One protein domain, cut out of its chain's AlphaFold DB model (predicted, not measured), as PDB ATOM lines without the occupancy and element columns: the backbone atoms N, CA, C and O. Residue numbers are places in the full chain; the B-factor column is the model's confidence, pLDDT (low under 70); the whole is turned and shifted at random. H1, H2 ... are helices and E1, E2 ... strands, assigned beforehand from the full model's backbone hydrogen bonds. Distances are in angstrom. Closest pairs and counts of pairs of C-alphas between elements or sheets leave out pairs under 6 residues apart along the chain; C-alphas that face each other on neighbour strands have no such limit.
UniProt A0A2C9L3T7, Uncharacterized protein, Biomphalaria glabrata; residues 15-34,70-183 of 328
ATOM      1  N   SER A  15     168.518 163.642 137.046       84.06
ATOM      2  CA  SER A  15     169.591 164.419 137.672       84.06
ATOM      3  C   SER A  15     168.980 165.465 138.607       84.06
ATOM      4  O   SER A  15     167.875 165.950 138.357       84.06
ATOM      5  N   GLU A  16     169.693 165.868 139.658       85.38
ATOM      6  CA  GLU A  16     169.230 166.945 140.549       85.38
ATOM      7  C   GLU A  16     168.910 168.234 139.775       85.38
ATOM      8  O   GLU A  16     167.969 168.954 140.104       85.38
ATOM      9  N   ALA A  17     169.656 168.493 138.696       86.44
ATOM     10  CA  ALA A  17     169.388 169.591 137.779       86.44
ATOM     11  C   ALA A  17     168.039 169.429 137.051       86.44
ATOM     12  O   ALA A  17     167.289 170.400 136.972       86.44
ATOM     13  N   GLU A  18     167.695 168.227 136.564       85.25
ATOM     14  CA  GLU A  18     166.377 167.959 135.961       85.25
ATOM     15  C   GLU A  18     165.257 168.131 136.996       85.25
ATOM     16  O   GLU A  18     164.259 168.785 136.699       85.25
ATOM     17  N   ILE A  19     165.431 167.603 138.212       85.88
ATOM     18  CA  ILE A  19     164.458 167.724 139.314       85.88
ATOM     19  C   ILE A  19     164.210 169.202 139.638       85.88
ATOM     20  O   ILE A  19     163.061 169.648 139.683       85.88
ATOM     21  N   ARG A  20     165.281 169.987 139.817       88.06
ATOM     22  CA  ARG A  20     165.193 171.419 140.131       88.06
ATOM     23  C   ARG A  20     164.523 172.207 139.009       88.06
ATOM     24  O   ARG A  20     163.683 173.057 139.295       88.06
ATOM     25  N   GLU A  21     164.869 171.919 137.758       88.94
ATOM     26  CA  GLU A  21     164.290 172.598 136.598       88.94
ATOM     27  C   GLU A  21     162.804 172.263 136.429       88.94
ATOM     28  O   GLU A  21     161.981 173.163 136.283       88.94
ATOM     29  N   VAL A  22     162.431 170.983 136.532       86.81
ATOM     30  CA  VAL A  22     161.024 170.554 136.480       86.81
ATOM     31  C   VAL A  22     160.223 171.189 137.615       86.81
ATOM     32  O   VAL A  22     159.126 171.693 137.375       86.81
ATOM     33  N   GLY A  23     160.772 171.214 138.832       88.38
ATOM     34  CA  GLY A  23     160.133 171.850 139.983       88.38
ATOM     35  C   GLY A  23     159.936 173.356 139.798       88.38
ATOM     36  O   GLY A  23     158.884 173.878 140.162       88.38
ATOM     37  N   LYS A  24     160.911 174.053 139.202       90.81
ATOM     38  CA  LYS A  24     160.817 175.486 138.896       90.81
ATOM     39  C   LYS A  24     159.747 175.767 137.836       90.81
ATOM     40  O   LYS A  24     158.855 176.570 138.088       90.81
ATOM     41  N   GLN A  25     159.795 175.076 136.695       88.81
ATOM     42  CA  GLN A  25     158.833 175.252 135.596       88.81
ATOM     43  C   GLN A  25     157.389 174.989 136.040       88.81
ATOM     44  O   GLN A  25     156.467 175.707 135.647       88.81
ATOM     45  N   TRP A  26     157.194 173.959 136.868       90.94
ATOM     46  CA  TRP A  26     155.886 173.627 137.420       90.94
ATOM     47  C   TRP A  26     155.350 174.749 138.318       90.94
ATOM     48  O   TRP A  26     154.237 175.213 138.077       90.94
ATOM     49  N   LYS A  27     156.150 175.239 139.276       90.38
ATOM     50  CA  LYS A  27     155.747 176.334 140.175       90.38
ATOM     51  C   LYS A  27     155.401 177.614 139.418       90.38
ATOM     52  O   LYS A  27     154.358 178.202 139.667       90.38
ATOM     53  N   GLU A  28     156.213 177.999 138.435       91.94
ATOM     54  CA  GLU A  28     155.930 179.176 137.601       91.94
ATOM     55  C   GLU A  28     154.626 179.031 136.798       91.94
ATOM     56  O   GLU A  28     153.940 180.020 136.536       91.94
ATOM     57  N   SER A  29     154.286 177.810 136.374       89.50
ATOM     58  CA  SER A  29     153.035 177.536 135.654       89.50
ATOM     59  C   SER A  29     151.828 177.543 136.592       89.50
ATOM     60  O   SER A  29     150.772 178.052 136.229       89.50
ATOM     61  N   GLU A  30     151.993 177.008 137.801       89.38
ATOM     62  CA  GLU A  30     150.990 177.023 138.865       89.38
ATOM     63  C   GLU A  30     150.680 178.449 139.339       89.38
ATOM     64  O   GLU A  30     149.511 178.806 139.444       89.38
ATOM     65  N   GLU A  31     151.693 179.298 139.525       91.44
ATOM     66  CA  GLU A  31     151.522 180.712 139.900       91.44
ATOM     67  C   GLU A  31     150.745 181.521 138.848       91.44
ATOM     68  O   GLU A  31     150.037 182.471 139.182       91.44
ATOM     69  N   LYS A  32     150.853 181.140 137.569       92.25
ATOM     70  CA  LYS A  32     150.110 181.755 136.457       92.25
ATOM     71  C   LYS A  32     148.716 181.155 136.266       92.25
ATOM     72  O   LYS A  32     147.940 181.670 135.459       92.25
ATOM     73  N   CYS A  33     148.398 180.057 136.949       90.81
ATOM     74  CA  CYS A  33     147.115 179.393 136.810       90.81
ATOM     75  C   CYS A  33     146.030 180.174 137.551       90.81
ATOM     76  O   CYS A  33     146.141 180.474 138.736       90.81
ATOM     77  N   THR A  34     144.922 180.450 136.868       89.06
ATOM     78  CA  THR A  34     143.766 181.113 137.484       89.06
ATOM     79  C   THR A  34     142.957 180.182 138.390       89.06
ATOM     80  O   THR A  34     142.074 180.652 139.103       89.06
ATOM     81  N   ARG A  70     152.166 161.437 132.939       97.38
ATOM     82  CA  ARG A  70     152.545 162.780 132.506       97.38
ATOM     83  C   ARG A  70     153.101 162.716 131.094       97.38
ATOM     84  O   ARG A  70     154.077 162.002 130.869       97.38
ATOM     85  N   ILE A  71     152.560 163.520 130.190       96.94
ATOM     86  CA  ILE A  71     153.051 163.688 128.822       96.94
ATOM     87  C   ILE A  71     153.894 164.967 128.761       96.94
ATOM     88  O   ILE A  71     153.491 166.009 129.275       96.94
ATOM     89  N   LYS A  72     155.072 164.892 128.138       95.25
ATOM     90  CA  LYS A  72     155.902 166.046 127.774       95.25
ATOM     91  C   LYS A  72     156.227 165.974 126.291       95.25
ATOM     92  O   LYS A  72     156.815 164.983 125.858       95.25
ATOM     93  N   ILE A  73     155.943 167.042 125.553       92.88
ATOM     94  CA  ILE A  73     156.243 167.141 124.123       92.88
ATOM     95  C   ILE A  73     157.175 168.326 123.885       92.88
ATOM     96  O   ILE A  73     156.819 169.448 124.251       92.88
ATOM     97  N   PRO A  74     158.374 168.111 123.321       90.94
ATOM     98  CA  PRO A  74     159.260 169.209 122.973       90.94
ATOM     99  C   PRO A  74     158.688 169.998 121.791       90.94
ATOM    100  O   PRO A  74     158.164 169.420 120.840       90.94
ATOM    101  N   ILE A  75     158.820 171.320 121.843       88.75
ATOM    102  CA  ILE A  75     158.445 172.207 120.743       88.75
ATOM    103  C   ILE A  75     159.719 172.630 120.016       88.75
ATOM    104  O   ILE A  75     160.636 173.179 120.633       88.75
ATOM    105  N   GLU A  76     159.778 172.401 118.705       86.75
ATOM    106  CA  GLU A  76     160.904 172.850 117.890       86.75
ATOM    107  C   GLU A  76     160.638 174.243 117.315       86.75
ATOM    108  O   GLU A  76     159.659 174.484 116.602       86.75
ATOM    109  N   THR A  77     161.542 175.169 117.624       82.62
ATOM    110  CA  THR A  77     161.592 176.512 117.049       82.62
ATOM    111  C   THR A  77     162.577 176.541 115.882       82.62
ATOM    112  O   THR A  77     163.601 175.854 115.886       82.62
ATOM    113  N   LYS A  78     162.260 177.327 114.849       83.62
ATOM    114  CA  LYS A  78     163.175 177.626 113.742       83.62
ATOM    115  C   LYS A  78     163.490 179.127 113.775       83.62
ATOM    116  O   LYS A  78     162.575 179.907 113.523       83.62
ATOM    117  N   PRO A  79     164.740 179.541 114.078       85.31
ATOM    118  CA  PRO A  79     165.921 178.715 114.374       85.31
ATOM    119  C   PRO A  79     165.866 178.042 115.762       85.31
ATOM    120  O   PRO A  79     165.120 178.511 116.624       85.31
ATOM    121  N   PRO A  80     166.661 176.977 116.003       82.75
ATOM    122  CA  PRO A  80     166.697 176.297 117.296       82.75
ATOM    123  C   PRO A  80     167.087 177.255 118.427       82.75
ATOM    124  O   PRO A  80     168.162 177.856 118.393       82.75
ATOM    125  N   SER A  81     166.239 177.380 119.445       81.81
ATOM    126  CA  SER A  81     166.573 178.100 120.676       81.81
ATOM    127  C   SER A  81     167.341 177.205 121.653       81.81
ATOM    128  O   SER A  81     167.087 176.004 121.757       81.81
ATOM    129  N   ALA A  82     168.255 177.802 122.427       80.94
ATOM    130  CA  ALA A  82     168.926 177.112 123.533       80.94
ATOM    131  C   ALA A  82     167.919 176.627 124.597       80.94
ATOM    132  O   ALA A  82     168.080 175.554 125.172       80.94
ATOM    133  N   ASN A  83     166.836 177.384 124.788       79.56
ATOM    134  CA  ASN A  83     165.718 177.004 125.642       79.56
ATOM    135  C   ASN A  83     164.659 176.299 124.795       79.56
ATOM    136  O   ASN A  83     163.865 176.954 124.116       79.56
ATOM    137  N   ARG A  84     164.669 174.963 124.806       80.81
ATOM    138  CA  ARG A  84     163.612 174.164 124.177       80.81
ATOM    139  C   ARG A  84     162.342 174.272 125.011       80.81
ATOM    140  O   ARG A  84     162.291 173.774 126.134       80.81
ATOM    141  N   GLU A  85     161.324 174.907 124.450       89.00
ATOM    142  CA  GLU A  85     159.989 174.918 125.040       89.00
ATOM    143  C   GLU A  85     159.402 173.498 125.037       89.00
ATOM    144  O   GLU A  85     159.791 172.624 124.256       89.00
ATOM    145  N   SER A  86     158.479 173.226 125.950       91.06
ATOM    146  CA  SER A  86     157.749 171.962 125.981       91.06
ATOM    147  C   SER A  86     156.305 172.206 126.374       91.06
ATOM    148  O   SER A  86     156.028 173.059 127.215       91.06
ATOM    149  N   VAL A  87     155.403 171.423 125.791       91.94
ATOM    150  CA  VAL A  87     154.016 171.324 126.247       91.94
ATOM    151  C   VAL A  87     153.889 170.131 127.180       91.94
ATOM    152  O   VAL A  87     154.545 169.101 126.996       91.94
ATOM    153  N   PHE A  88     153.054 170.295 128.198       94.62
ATOM    154  CA  PHE A  88     152.720 169.249 129.147       94.62
ATOM    155  C   PHE A  88     151.240 168.918 129.057       94.62
ATOM    156  O   PHE A  88     150.414 169.797 128.829       94.62
ATOM    157  N   GLY A  89     150.925 167.654 129.291       96.00
ATOM    158  CA  GLY A  89     149.560 167.185 129.451       96.00
ATOM    159  C   GLY A  89     149.527 165.905 130.268       96.00
ATOM    160  O   GLY A  89     150.550 165.439 130.784       96.00
ATOM    161  N   THR A  90     148.342 165.330 130.370       97.75
ATOM    162  CA  THR A  90     148.115 164.042 131.019       97.75
ATOM    163  C   THR A  90     147.638 163.030 129.982       97.75
ATOM    164  O   THR A  90     147.079 163.396 128.951       97.75
ATOM    165  N   GLY A  91     147.889 161.753 130.230       97.00
ATOM    166  CA  GLY A  91     147.245 160.672 129.502       97.00
ATOM    167  C   GLY A  91     146.917 159.503 130.413       97.00
ATOM    168  O   GLY A  91     147.329 159.454 131.574       97.00
ATOM    169  N   PHE A  92     146.206 158.540 129.855       97.06
ATOM    170  CA  PHE A  92     145.820 157.299 130.504       97.06
ATOM    171  C   PHE A  92     146.311 156.107 129.684       97.06
ATOM    172  O   PHE A  92     146.292 156.169 128.456       97.06
ATOM    173  N   ILE A  93     146.758 155.031 130.332       96.19
ATOM    174  CA  ILE A  93     147.224 153.809 129.665       96.19
ATOM    175  C   ILE A  93     146.093 152.767 129.643       96.19
ATOM    176  O   ILE A  93     145.956 152.013 130.608       96.19
ATOM    177  N   PRO A  94     145.304 152.660 128.556       93.81
ATOM    178  CA  PRO A  94     144.293 151.611 128.430       93.81
ATOM    179  C   PRO A  94     144.866 150.259 127.984       93.81
ATOM    180  O   PRO A  94     144.204 149.237 128.136       93.81
ATOM    181  N   ARG A  95     146.059 150.228 127.366       93.75
ATOM    182  CA  ARG A  95     146.603 149.005 126.759       93.75
ATOM    183  C   ARG A  95     148.123 149.008 126.707       93.75
ATOM    184  O   ARG A  95     148.744 150.008 126.347       93.75
ATOM    185  N   VAL A  96     148.707 147.838 126.938       95.94
ATOM    186  CA  VAL A  96     150.114 147.546 126.650       95.94
ATOM    187  C   VAL A  96     150.241 146.238 125.876       95.94
ATOM    188  O   VAL A  96     149.343 145.398 125.913       95.94
ATOM    189  N   ARG A  97     151.340 146.066 125.146       96.38
ATOM    190  CA  ARG A  97     151.687 144.801 124.490       96.38
ATOM    191  C   ARG A  97     153.192 144.675 124.313       96.38
ATOM    192  O   ARG A  97     153.902 145.678 124.280       96.38
ATOM    193  N   ARG A  98     153.660 143.447 124.133       97.69
ATOM    194  CA  ARG A  98     155.011 143.163 123.642       97.69
ATOM    195  C   ARG A  98     154.989 143.101 122.118       97.69
ATOM    196  O   ARG A  98     153.986 142.698 121.525       97.69
ATOM    197  N   GLN A  99     156.064 143.538 121.482       97.06
ATOM    198  CA  GLN A  99     156.216 143.519 120.036       97.06
ATOM    199  C   GLN A  99     157.639 143.089 119.680       97.06
ATOM    200  O   GLN A  99     158.603 143.500 120.319       97.06
ATOM    201  N   TRP A 100     157.758 142.252 118.653       96.44
ATOM    202  CA  TRP A 100     159.041 141.822 118.110       96.44
ATOM    203  C   TRP A 100     159.427 142.716 116.932       96.44
ATOM    204  O   TRP A 100     158.640 142.860 115.988       96.44
ATOM    205  N   ASP A 101     160.615 143.316 116.972       92.81
ATOM    206  CA  ASP A 101     161.160 144.040 115.825       92.81
ATOM    207  C   ASP A 101     161.729 143.018 114.815       92.81
ATOM    208  O   ASP A 101     162.519 142.134 115.140       92.81
ATOM    209  N   LYS A 102     161.245 143.067 113.568       92.31
ATOM    210  CA  LYS A 102     161.711 142.165 112.499       92.31
ATOM    211  C   LYS A 102     163.041 142.622 111.900       92.31
ATOM    212  O   LYS A 102     163.706 141.820 111.252       92.31
ATOM    213  N   THR A 103     163.383 143.901 112.057       92.88
ATOM    214  CA  THR A 103     164.604 144.507 111.506       92.88
ATOM    215  C   THR A 103     165.793 144.323 112.442       92.88
ATOM    216  O   THR A 103     166.893 144.035 111.986       92.88
ATOM    217  N   GLU A 104     165.543 144.380 113.748       89.94
ATOM    218  CA  GLU A 104     166.494 144.056 114.807       89.94
ATOM    219  C   GLU A 104     165.838 142.988 115.685       89.94
ATOM    220  O   GLU A 104     164.811 143.295 116.275       89.94
ATOM    221  N   PRO A 105     166.358 141.752 115.787       90.69
ATOM    222  CA  PRO A 105     165.694 140.655 116.496       90.69
ATOM    223  C   PRO A 105     165.680 140.884 118.018       90.69
ATOM    224  O   PRO A 105     166.444 140.280 118.771       90.69
ATOM    225  N   LYS A 106     164.810 141.790 118.462       94.81
ATOM    226  CA  LYS A 106     164.660 142.262 119.833       94.81
ATOM    227  C   LYS A 106     163.177 142.454 120.138       94.81
ATOM    228  O   LYS A 106     162.413 142.997 119.338       94.81
ATOM    229  N   GLU A 107     162.781 142.023 121.328       96.69
ATOM    230  CA  GLU A 107     161.462 142.309 121.882       96.69
ATOM    231  C   GLU A 107     161.460 143.678 122.571       96.69
ATOM    232  O   GLU A 107     162.390 144.022 123.302       96.69
ATOM    233  N   TYR A 108     160.394 144.446 122.366       96.19
ATOM    234  CA  TYR A 108     160.159 145.714 123.042       96.19
ATOM    235  C   TYR A 108     158.697 145.849 123.472       96.19
ATOM    236  O   TYR A 108     157.800 145.142 123.008       96.19
ATOM    237  N   GLY A 109     158.451 146.768 124.396       96.88
ATOM    238  CA  GLY A 109     157.132 147.110 124.893       96.88
ATOM    239  C   GLY A 109     156.486 148.240 124.103       96.88
ATOM    240  O   GLY A 109     157.133 149.247 123.816       96.88
ATOM    241  N   VAL A 110     155.194 148.110 123.818       96.56
ATOM    242  CA  VAL A 110     154.347 149.180 123.284       96.56
ATOM    243  C   VAL A 110     153.276 149.537 124.302       96.56
ATOM    244  O   VAL A 110     152.548 148.668 124.783       96.56
ATOM    245  N   ILE A 111     153.162 150.826 124.596       96.19
ATOM    246  CA  ILE A 111     152.194 151.410 125.521       96.19
ATOM    247  C   ILE A 111     151.268 152.305 124.703       96.19
ATOM    248  O   ILE A 111     151.725 153.274 124.103       96.19
ATOM    249  N   THR A 112     149.977 151.992 124.660       95.44
ATOM    250  CA  THR A 112     148.969 152.895 124.092       95.44
ATOM    251  C   THR A 112     148.562 153.892 125.171       95.44
ATOM    252  O   THR A 112     148.245 153.483 126.286       95.44
ATOM    253  N   VAL A 113     148.569 155.182 124.842       95.56
ATOM    254  CA  VAL A 113     148.160 156.276 125.726       95.56
ATOM    255  C   VAL A 113     146.980 157.000 125.094       95.56
ATOM    256  O   VAL A 113     147.075 157.466 123.961       95.56
ATOM    257  N   SER A 114     145.884 157.092 125.837       95.12
ATOM    258  CA  SER A 114     144.728 157.926 125.518       95.12
ATOM    259  C   SER A 114     144.906 159.308 126.140       95.12
ATOM    260  O   SER A 114     145.372 159.424 127.275       95.12
ATOM    261  N   THR A 115     144.585 160.354 125.392       96.00
ATOM    262  CA  THR A 115     144.699 161.751 125.819       96.00
ATOM    263  C   THR A 115     143.775 162.619 124.960       96.00
ATOM    264  O   THR A 115     142.843 162.118 124.324       96.00
ATOM    265  N   VAL A 116     144.022 163.925 124.945       94.62
ATOM    266  CA  VAL A 116     143.370 164.865 124.045       94.62
ATOM    267  C   VAL A 116     144.289 165.344 122.927       94.62
ATOM    268  O   VAL A 116     145.506 165.450 123.095       94.62
ATOM    269  N   HIS A 117     143.722 165.614 121.755       92.50
ATOM    270  CA  HIS A 117     144.466 165.943 120.548       92.50
ATOM    271  C   HIS A 117     145.275 167.225 120.726       92.50
ATOM    272  O   HIS A 117     146.443 167.236 120.343       92.50
ATOM    273  N   HIS A 118     144.741 168.261 121.376       92.12
ATOM    274  CA  HIS A 118     145.493 169.498 121.617       92.12
ATOM    275  C   HIS A 118     146.665 169.344 122.602       92.12
ATOM    276  O   HIS A 118     147.473 170.259 122.717       92.12
ATOM    277  N   VAL A 119     146.809 168.217 123.311       92.62
ATOM    278  CA  VAL A 119     148.053 167.923 124.048       92.62
ATOM    279  C   VAL A 119     149.145 167.478 123.078       92.62
ATOM    280  O   VAL A 119     150.290 167.890 123.234       92.62
ATOM    281  N   ILE A 120     148.793 166.675 122.066       89.88
ATOM    282  CA  ILE A 120     149.720 166.137 121.055       89.88
ATOM    283  C   ILE A 120     149.973 167.121 119.907       89.88
ATOM    284  O   ILE A 120     151.059 167.152 119.335       89.88
ATOM    285  N   SER A 121     148.976 167.939 119.589       86.31
ATOM    286  CA  SER A 121     148.975 168.931 118.520       86.31
ATOM    287  C   SER A 121     148.372 170.265 118.995       86.31
ATOM    288  O   SER A 121     147.352 170.694 118.456       86.31
ATOM    289  N   PRO A 122     148.949 170.926 120.015       79.56
ATOM    290  CA  PRO A 122     148.448 172.193 120.541       79.56
ATOM    291  C   PRO A 122     148.359 173.295 119.483       79.56
ATOM    292  O   PRO A 122     149.322 173.567 118.765       79.56
ATOM    293  N   ASP A 123     147.240 174.022 119.480       75.38
ATOM    294  CA  ASP A 123     147.020 175.190 118.614       75.38
ATOM    295  C   ASP A 123     148.057 176.301 118.825       75.38
ATOM    296  O   ASP A 123     148.357 177.075 117.911       75.38
ATOM    297  N   SER A 124     148.649 176.372 120.020       61.53
ATOM    298  CA  SER A 124     149.738 177.305 120.338       61.53
ATOM    299  C   SER A 124     151.013 177.047 119.525       61.53
ATOM    300  O   SER A 124     151.909 177.891 119.501       61.53
ATOM    301  N   ALA A 125     151.093 175.918 118.818       61.53
ATOM    302  CA  ALA A 125     152.177 175.603 117.904       61.53
ATOM    303  C   ALA A 125     151.949 176.098 116.469       61.53
ATOM    304  O   ALA A 125     152.668 175.664 115.573       61.53
ATOM    305  N   LYS A 126     150.998 177.006 116.204       69.81
ATOM    306  CA  LYS A 126     150.890 177.659 114.885       69.81
ATOM    307  C   LYS A 126     152.255 178.228 114.456       69.81
ATOM    308  O   LYS A 126     152.785 179.139 115.082       69.81
ATOM    309  N   GLY A 127     152.832 177.651 113.398       70.50
ATOM    310  CA  GLY A 127     154.163 178.000 112.877       70.50
ATOM    311  C   GLY A 127     155.354 177.277 113.529       70.50
ATOM    312  O   GLY A 127     156.490 177.498 113.111       70.50
ATOM    313  N   LYS A 128     155.126 176.401 114.512       77.81
ATOM    314  CA  LYS A 128     156.134 175.535 115.146       77.81
ATOM    315  C   LYS A 128     155.923 174.084 114.705       77.81
ATOM    316  O   LYS A 128     154.809 173.673 114.392       77.81
ATOM    317  N   THR A 129     156.996 173.298 114.660       75.44
ATOM    318  CA  THR A 129     156.893 171.859 114.378       75.44
ATOM    319  C   THR A 129     156.795 171.121 115.704       75.44
ATOM    320  O   THR A 129     157.671 171.257 116.560       75.44
ATOM    321  N   ILE A 130     155.710 170.371 115.883       79.00
ATOM    322  CA  ILE A 130     155.568 169.462 117.016       79.00
ATOM    323  C   ILE A 130     155.991 168.082 116.566       79.00
ATOM    324  O   ILE A 130     155.496 167.568 115.565       79.00
ATOM    325  N   ASP A 131     156.890 167.493 117.336       84.00
ATOM    326  CA  ASP A 131     157.370 166.148 117.100       84.00
ATOM    327  C   ASP A 131     156.849 165.236 118.213       84.00
ATOM    328  O   ASP A 131     157.456 165.097 119.278       84.00
ATOM    329  N   TYR A 132     155.672 164.647 117.986       83.00
ATOM    330  CA  TYR A 132     155.090 163.693 118.928       83.00
ATOM    331  C   TYR A 132     155.919 162.404 119.030       83.00
ATOM    332  O   TYR A 132     155.810 161.700 120.031       83.00
ATOM    333  N   GLU A 133     156.781 162.091 118.055       87.44
ATOM    334  CA  GLU A 133     157.724 160.965 118.146       87.44
ATOM    335  C   GLU A 133     158.824 161.258 119.178       87.44
ATOM    336  O   GLU A 133     159.425 160.354 119.750       87.44
ATOM    337  N   LYS A 134     159.039 162.537 119.505       89.19
ATOM    338  CA  LYS A 134     159.875 162.970 120.634       89.19
ATOM    339  C   LYS A 134     159.091 163.172 121.930       89.19
ATOM    340  O   LYS A 134     159.676 163.615 122.925       89.19
ATOM    341  N   ALA A 135     157.790 162.871 121.956       92.56
ATOM    342  CA  ALA A 135     157.031 162.903 123.196       92.56
ATOM    343  C   ALA A 135     157.644 161.924 124.204       92.56
ATOM    344  O   ALA A 135     158.088 160.832 123.859       92.56
ATOM    345  N   THR A 136     157.656 162.312 125.472       94.81
ATOM    346  CA  THR A 136     158.085 161.443 126.569       94.81
ATOM    347  C   THR A 136     156.951 161.324 127.563       94.81
ATOM    348  O   THR A 136     156.377 162.336 127.975       94.81
ATOM    349  N   ILE A 137     156.645 160.096 127.967       95.88
ATOM    350  CA  ILE A 137     155.720 159.854 129.072       95.88
ATOM    351  C   ILE A 137     156.503 159.494 130.332       95.88
ATOM    352  O   ILE A 137     157.471 158.734 130.270       95.88
ATOM    353  N   LYS A 138     156.105 160.060 131.475       95.56
ATOM    354  CA  LYS A 138     156.602 159.670 132.802       95.56
ATOM    355  C   LYS A 138     155.498 158.914 133.539       95.56
ATOM    356  O   LYS A 138     154.412 159.453 133.752       95.56
ATOM    357  N   ILE A 139     155.802 157.682 133.929       94.62
ATOM    358  CA  ILE A 139     154.936 156.796 134.716       94.62
ATOM    359  C   ILE A 139     155.382 156.876 136.182       94.62
ATOM    360  O   ILE A 139     156.583 156.965 136.446       94.62
ATOM    361  N   ASN A 140     154.425 156.843 137.119       91.62
ATOM    362  CA  ASN A 140     154.642 156.992 138.571       91.62
ATOM    363  C   ASN A 140     155.262 158.338 139.005       91.62
ATOM    364  O   ASN A 140     156.019 158.401 139.968       91.62
ATOM    365  N   PHE A 141     154.945 159.435 138.312       92.75
ATOM    366  CA  PHE A 141     155.408 160.777 138.692       92.75
ATOM    367  C   PHE A 141     154.548 161.392 139.815       92.75
ATOM    368  O   PHE A 141     153.817 162.362 139.612       92.75
ATOM    369  N   ASP A 142     154.604 160.787 141.001       91.62
ATOM    370  CA  ASP A 142     153.804 161.192 142.169       91.62
ATOM    371  C   ASP A 142     154.467 162.324 142.976       91.62
ATOM    372  O   ASP A 142     153.808 163.012 143.749       91.62
ATOM    373  N   SER A 143     155.760 162.566 142.751       91.19
ATOM    374  CA  SER A 143     156.535 163.681 143.299       91.19
ATOM    375  C   SER A 143     157.664 164.066 142.333       91.19
ATOM    376  O   SER A 143     157.961 163.338 141.382       91.19
ATOM    377  N   VAL A 144     158.291 165.230 142.537       87.62
ATOM    378  CA  VAL A 144     159.363 165.729 141.647       87.62
ATOM    379  C   VAL A 144     160.615 164.843 141.725       87.62
ATOM    380  O   VAL A 144     161.315 164.673 140.731       87.62
ATOM    381  N   ASP A 145     160.850 164.243 142.888       84.81
ATOM    382  CA  ASP A 145     161.939 163.322 143.216       84.81
ATOM    383  C   ASP A 145     161.596 161.840 142.981       84.81
ATOM    384  O   ASP A 145     162.451 160.977 143.178       84.81
ATOM    385  N   ALA A 146     160.378 161.522 142.529       85.81
ATOM    386  CA  ALA A 146     159.960 160.143 142.304       85.81
ATOM    387  C   ALA A 146     160.825 159.435 141.247       85.81
ATOM    388  O   ALA A 146     161.160 159.992 140.191       85.81
ATOM    389  N   GLU A 147     161.111 158.152 141.486       85.75
ATOM    390  CA  GLU A 147     161.664 157.286 140.452       85.75
ATOM    391  C   GLU A 147     160.614 157.082 139.352       85.75
ATOM    392  O   GLU A 147     159.592 156.422 139.542       85.75
ATOM    393  N   VAL A 148     160.877 157.649 138.174       88.00
ATOM    394  CA  VAL A 148     159.966 157.558 137.033       88.00
ATOM    395  C   VAL A 148     160.443 156.535 136.022       88.00
ATOM    396  O   VAL A 148     161.614 156.506 135.637       88.00
ATOM    397  N   LYS A 149     159.501 155.748 135.506       91.19
ATOM    398  CA  LYS A 149     159.724 154.970 134.286       91.19
ATOM    399  C   LYS A 149     159.314 155.807 133.074       91.19
ATOM    400  O   LYS A 149     158.446 156.677 133.182       91.19
ATOM    401  N   ARG A 150     159.966 155.578 131.931       92.44
ATOM    402  CA  ARG A 150     159.777 156.374 130.710       92.44
ATOM    403  C   ARG A 150     159.465 155.502 129.500       92.44
ATOM    404  O   ARG A 150     159.950 154.374 129.395       92.44
ATOM    405  N   ALA A 151     158.700 156.074 128.582       93.25
ATOM    406  CA  ALA A 151     158.550 155.593 127.217       93.25
ATOM    407  C   ALA A 151     158.535 156.794 126.260       93.25
ATOM    408  O   ALA A 151     158.214 157.917 126.670       93.25
ATOM    409  N   THR A 152     158.910 156.549 125.010       94.00
ATOM    410  CA  THR A 152     159.033 157.579 123.967       94.00
ATOM    411  C   THR A 152     157.908 157.410 122.962       94.00
ATOM    412  O   THR A 152     157.601 156.275 122.608       94.00
ATOM    413  N   GLY A 153     157.301 158.506 122.517       87.75
ATOM    414  CA  GLY A 153     156.288 158.507 121.470       87.75
ATOM    415  C   GLY A 153     156.777 157.818 120.196       87.75
ATOM    416  O   GLY A 153     157.958 157.826 119.869       87.75
ATOM    417  N   PHE A 154     155.852 157.173 119.499       85.25
ATOM    418  CA  PHE A 154     156.149 156.351 118.331       85.25
ATOM    419  C   PHE A 154     155.219 156.669 117.167       85.25
ATOM    420  O   PHE A 154     155.685 156.931 116.066       85.25
ATOM    421  N   LYS A 155     153.902 156.647 117.393       89.94
ATOM    422  CA  LYS A 155     152.918 156.955 116.349       89.94
ATOM    423  C   LYS A 155     151.585 157.380 116.941       89.94
ATOM    424  O   LYS A 155     151.189 156.862 117.983       89.94
ATOM    425  N   ILE A 156     150.868 158.251 116.245       87.94
ATOM    426  CA  ILE A 156     149.439 158.462 116.498       87.94
ATOM    427  C   ILE A 156     148.696 157.244 115.942       87.94
ATOM    428  O   ILE A 156     148.967 156.815 114.820       87.94
ATOM    429  N   LEU A 157     147.819 156.652 116.750       87.19
ATOM    430  CA  LEU A 157     146.980 155.534 116.326       87.19
ATOM    431  C   LEU A 157     145.688 156.047 115.716       87.19
ATOM    432  O   LEU A 157     145.372 155.733 114.573       87.19
ATOM    433  N   GLU A 158     144.958 156.820 116.508       84.94
ATOM    434  CA  GLU A 158     143.599 157.241 116.219       84.94
ATOM    435  C   GLU A 158     143.396 158.653 116.764       84.94
ATOM    436  O   GLU A 158     143.978 159.047 117.779       84.94
ATOM    437  N   SER A 159     142.575 159.428 116.069       82.75
ATOM    438  CA  SER A 159     142.151 160.756 116.497       82.75
ATOM    439  C   SER A 159     140.809 161.061 115.858       82.75
ATOM    440  O   SER A 159     140.670 160.850 114.651       82.75
ATOM    441  N   ASP A 160     139.877 161.624 116.617       76.38
ATOM    442  CA  ASP A 160     138.530 161.955 116.133       76.38
ATOM    443  C   ASP A 160     138.521 163.276 115.335       76.38
ATOM    444  O   ASP A 160     137.750 164.190 115.606       76.38
ATOM    445  N   LYS A 161     139.405 163.401 114.336       66.25
ATOM    446  CA  LYS A 161     139.566 164.625 113.524       66.25
ATOM    447  C   LYS A 161     138.407 164.894 112.574       66.25
ATOM    448  O   LYS A 161     138.254 166.023 112.118       66.25
ATOM    449  N   ASP A 162     137.617 163.872 112.263       62.34
ATOM    450  CA  ASP A 162     136.574 163.942 111.234       62.34
ATOM    451  C   ASP A 162     135.411 164.860 111.615       62.34
ATOM    452  O   ASP A 162     134.538 165.155 110.798       62.34
ATOM    453  N   ILE A 163     135.386 165.337 112.857       61.84
ATOM    454  CA  ILE A 163     134.379 166.262 113.336       61.84
ATOM    455  C   ILE A 163     135.147 167.360 114.069       61.84
ATOM    456  O   ILE A 163     135.736 167.121 115.119       61.84
ATOM    457  N   ASN A 164     135.172 168.557 113.471       59.03
ATOM    458  CA  ASN A 164     135.979 169.734 113.851       59.03
ATOM    459  C   ASN A 164     135.854 170.194 115.322       59.03
ATOM    460  O   ASN A 164     136.471 171.182 115.712       59.03
ATOM    461  N   THR A 165     135.031 169.527 116.122       64.31
ATOM    462  CA  THR A 165     134.776 169.800 117.533       64.31
ATOM    463  C   THR A 165     135.451 168.810 118.476       64.31
ATOM    464  O   THR A 165     135.397 169.027 119.684       64.31
ATOM    465  N   TYR A 166     136.047 167.718 117.982       76.00
ATOM    466  CA  TYR A 166     136.501 166.638 118.852       76.00
ATOM    467  C   TYR A 166     138.004 166.570 119.013       76.00
ATOM    468  O   TYR A 166     138.808 166.808 118.118       76.00
ATOM    469  N   ASP A 167     138.355 166.245 120.244       88.06
ATOM    470  CA  ASP A 167     139.667 166.480 120.799       88.06
ATOM    471  C   ASP A 167     140.185 165.205 121.461       88.06
ATOM    472  O   ASP A 167     141.052 165.270 122.307       88.06
ATOM    473  N   TRP A 168     139.664 164.025 121.120       92.75
ATOM    474  CA  TRP A 168     140.211 162.756 121.603       92.75
ATOM    475  C   TRP A 168     141.350 162.268 120.698       92.75
ATOM    476  O   TRP A 168     141.320 162.434 119.475       92.75
ATOM    477  N   CYS A 169     142.376 161.665 121.300       92.00
ATOM    478  CA  CYS A 169     143.505 161.083 120.585       92.00
ATOM    479  C   CYS A 169     144.078 159.892 121.356       92.00
ATOM    480  O   CYS A 169     144.181 159.925 122.586       92.00
ATOM    481  N   SER A 170     144.546 158.882 120.626       93.06
ATOM    482  CA  SER A 170     145.436 157.863 121.167       93.06
ATOM    483  C   SER A 170     146.745 157.793 120.387       93.06
ATOM    484  O   SER A 170     146.793 157.881 119.158       93.06
ATOM    485  N   PHE A 171     147.844 157.618 121.114       93.81
ATOM    486  CA  PHE A 171     149.169 157.460 120.527       93.81
ATOM    487  C   PHE A 171     149.940 156.349 121.232       93.81
ATOM    488  O   PHE A 171     149.670 155.989 122.377       93.81
ATOM    489  N   GLU A 172     150.892 155.758 120.526       95.00
ATOM    490  CA  GLU A 172     151.766 154.730 121.067       95.00
ATOM    491  C   GLU A 172     153.082 155.323 121.518       95.00
ATOM    492  O   GLU A 172     153.661 156.176 120.847       95.00
ATOM    493  N   CYS A 173     153.565 154.792 122.632       96.31
ATOM    494  CA  CYS A 173     154.925 154.941 123.096       96.31
ATOM    495  C   CYS A 173     155.625 153.581 123.112       96.31
ATOM    496  O   CYS A 173     154.981 152.546 123.289       96.31
ATOM    497  N   THR A 174     156.948 153.578 122.993       95.81
ATOM    498  CA  THR A 174     157.777 152.372 123.086       95.81
ATOM    499  C   THR A 174     158.738 152.429 124.262       95.81
ATOM    500  O   THR A 174     159.220 153.499 124.645       95.81
ATOM    501  N   THR A 175     159.039 151.264 124.831       95.50
ATOM    502  CA  THR A 175     160.021 151.094 125.904       95.50
ATOM    503  C   THR A 175     160.727 149.750 125.767       95.50
ATOM    504  O   THR A 175     160.109 148.760 125.392       95.50
ATOM    505  N   ASP A 176     162.007 149.698 126.118       94.62
ATOM    506  CA  ASP A 176     162.753 148.439 126.223       94.62
ATOM    507  C   ASP A 176     162.570 147.761 127.592       94.62
ATOM    508  O   ASP A 176     163.066 146.661 127.829       94.62
ATOM    509  N   ASN A 177     161.873 148.413 128.529       94.94
ATOM    510  CA  ASN A 177     161.622 147.865 129.854       94.94
ATOM    511  C   ASN A 177     160.419 146.906 129.823       94.94
ATOM    512  O   ASN A 177     159.274 147.323 129.990       94.94
ATOM    513  N   LEU A 178     160.674 145.614 129.614       96.50
ATOM    514  CA  LEU A 178     159.620 144.592 129.564       96.50
ATOM    515  C   LEU A 178     158.970 144.325 130.934       96.50
ATOM    516  O   LEU A 178     157.779 144.033 130.990       96.50
ATOM    517  N   GLU A 179     159.696 144.513 132.039       96.00
ATOM    518  CA  GLU A 179     159.140 144.403 133.399       96.00
ATOM    519  C   GLU A 179     158.062 145.470 133.654       96.00
ATOM    520  O   GLU A 179     157.033 145.213 134.289       96.00
ATOM    521  N   LEU A 180     158.257 146.674 133.103       95.81
ATOM    522  CA  LEU A 180     157.242 147.723 133.121       95.81
ATOM    523  C   LEU A 180     155.975 147.283 132.377       95.81
ATOM    524  O   LEU A 180     154.879 147.537 132.869       95.81
ATOM    525  N   ILE A 181     156.102 146.611 131.230       97.62
ATOM    526  CA  ILE A 181     154.946 146.101 130.475       97.62
ATOM    527  C   ILE A 181     154.174 145.066 131.290       97.62
ATOM    528  O   ILE A 181     152.946 145.136 131.349       97.62
ATOM    529  N   ASP A 182     154.867 144.158 131.973       97.06
ATOM    530  CA  ASP A 182     154.217 143.164 132.833       97.06
ATOM    531  C   ASP A 182     153.501 143.830 134.016       97.06
ATOM    532  O   ASP A 182     152.378 143.462 134.366       97.06
ATOM    533  N   THR A 183     154.122 144.852 134.607       97.00
ATOM    534  CA  THR A 183     153.539 145.634 135.708       97.00
ATOM    535  C   THR A 183     152.286 146.388 135.263       97.00
ATOM    536  O   THR A 183     151.251 146.320 135.925       97.00
TER     537      THR A 183
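AT A GLANCE: This is residues 15 to 34 and 70 to 183 of the 328 residues of an uncharacterized protein of Biomphalaria glabrata (UniProt A0A2C9L3T7). The domain is a closed barrel of six antiparallel strands, E1 to E6, with two short helices, H2 and H3, on its outside and one long helix, H1, set off from it. Residues 27 to 34, of which 27 to 31 belong to H1, stick out free, and E2 and E5 bend strongly as they go round the barrel. The printed part has 134 residues, with three named helices and six named strands in the order H1 E1 E2 E3 H2 E4 E5 E6 H3; the class is mixed, helices and strands. The whole is compact, with a radius of gyration of the C-alphas of 16.0 A, and spans 45 by 42 by 31 A.

HOW THE PARTS SIT: Round the barrel run E1 (residues 70 to 76), E2 (86 to 101), E3 (106 to 116), E6 (168 to 175), E5 (149 to 159) and E4 (136 to 139), and back to E1. E1 E2 E3 and E4 E5 E6 are two meanders, each strand the antiparallel neighbour of the one before. In the hairpin of E1 and E2, N 71 and O 89 are 2.8 A apart, within hydrogen-bond range. E2 bends by 97 degrees at residue 90, pairing with E1 over residues 86 to 90 and with E3 over residues 92 to 101, where N 99 and O 108 are 2.8 A apart. Between E3 and E6, N 111 and O 173 are 2.8 A apart. E5 bends by 70 degrees at residue 155; N 154 and O 172 of E6 are 2.8 A apart, and N 139 of E4 and O 149 are 2.9 A apart. The ring closes between E4 and E1, with N 136 and O 72 2.8 A apart. H3 (residues 178 to 183) is on the barrel, outside it, at a height over the sheet of 7.3 A; it lies over E3 and runs along the strands, at 19 degrees to E3 on the local plane. The closest C-alphas of E3 and H3, those of Gly 109 and Leu 178, are 5.9 A apart. H2 (residues 117 to 120) is on the barrel, outside it, at a height of 5.2 A and over none of the strands; the closest C-alphas of H2 and E6, those of His 117 and Cys 169, are 5.0 A apart. H1 (residues 16 to 31) is not on the barrel and is apart from H2 and H3. In H1 and H3 every O i to N i+4 pair is within hydrogen-bond range; H2 is too short for such a pair, and its one O i to N i+3 pair is within range.

IN THESE COORDINATES: H1 is 22.4 A long, from C-alpha 16 at (169.230, 166.945, 140.549). E3 is 31.3 A long, E2 29.9 A, E5 25.7 A, E6 23.4 A and E1 19.6 A; E4 and H2 are shorter. E1 begins at C-alpha 70, (152.545, 162.780, 132.506), and H3 ends at C-alpha 183, (153.539, 145.634, 135.708).

THE WHOLE: The two C-alphas farthest apart, those of Thr 34 and Pro 105, are 50.6 A apart. Residues 35 to 69 are cut out, and C-alphas 34 and 70 are 20.9 A apart across the cut. The link from H2 to E4, residues 121 to 135, is long. The mean pLDDT of the printed part is 88.7; residues 124 to 126 and 161 to 165 are under 70.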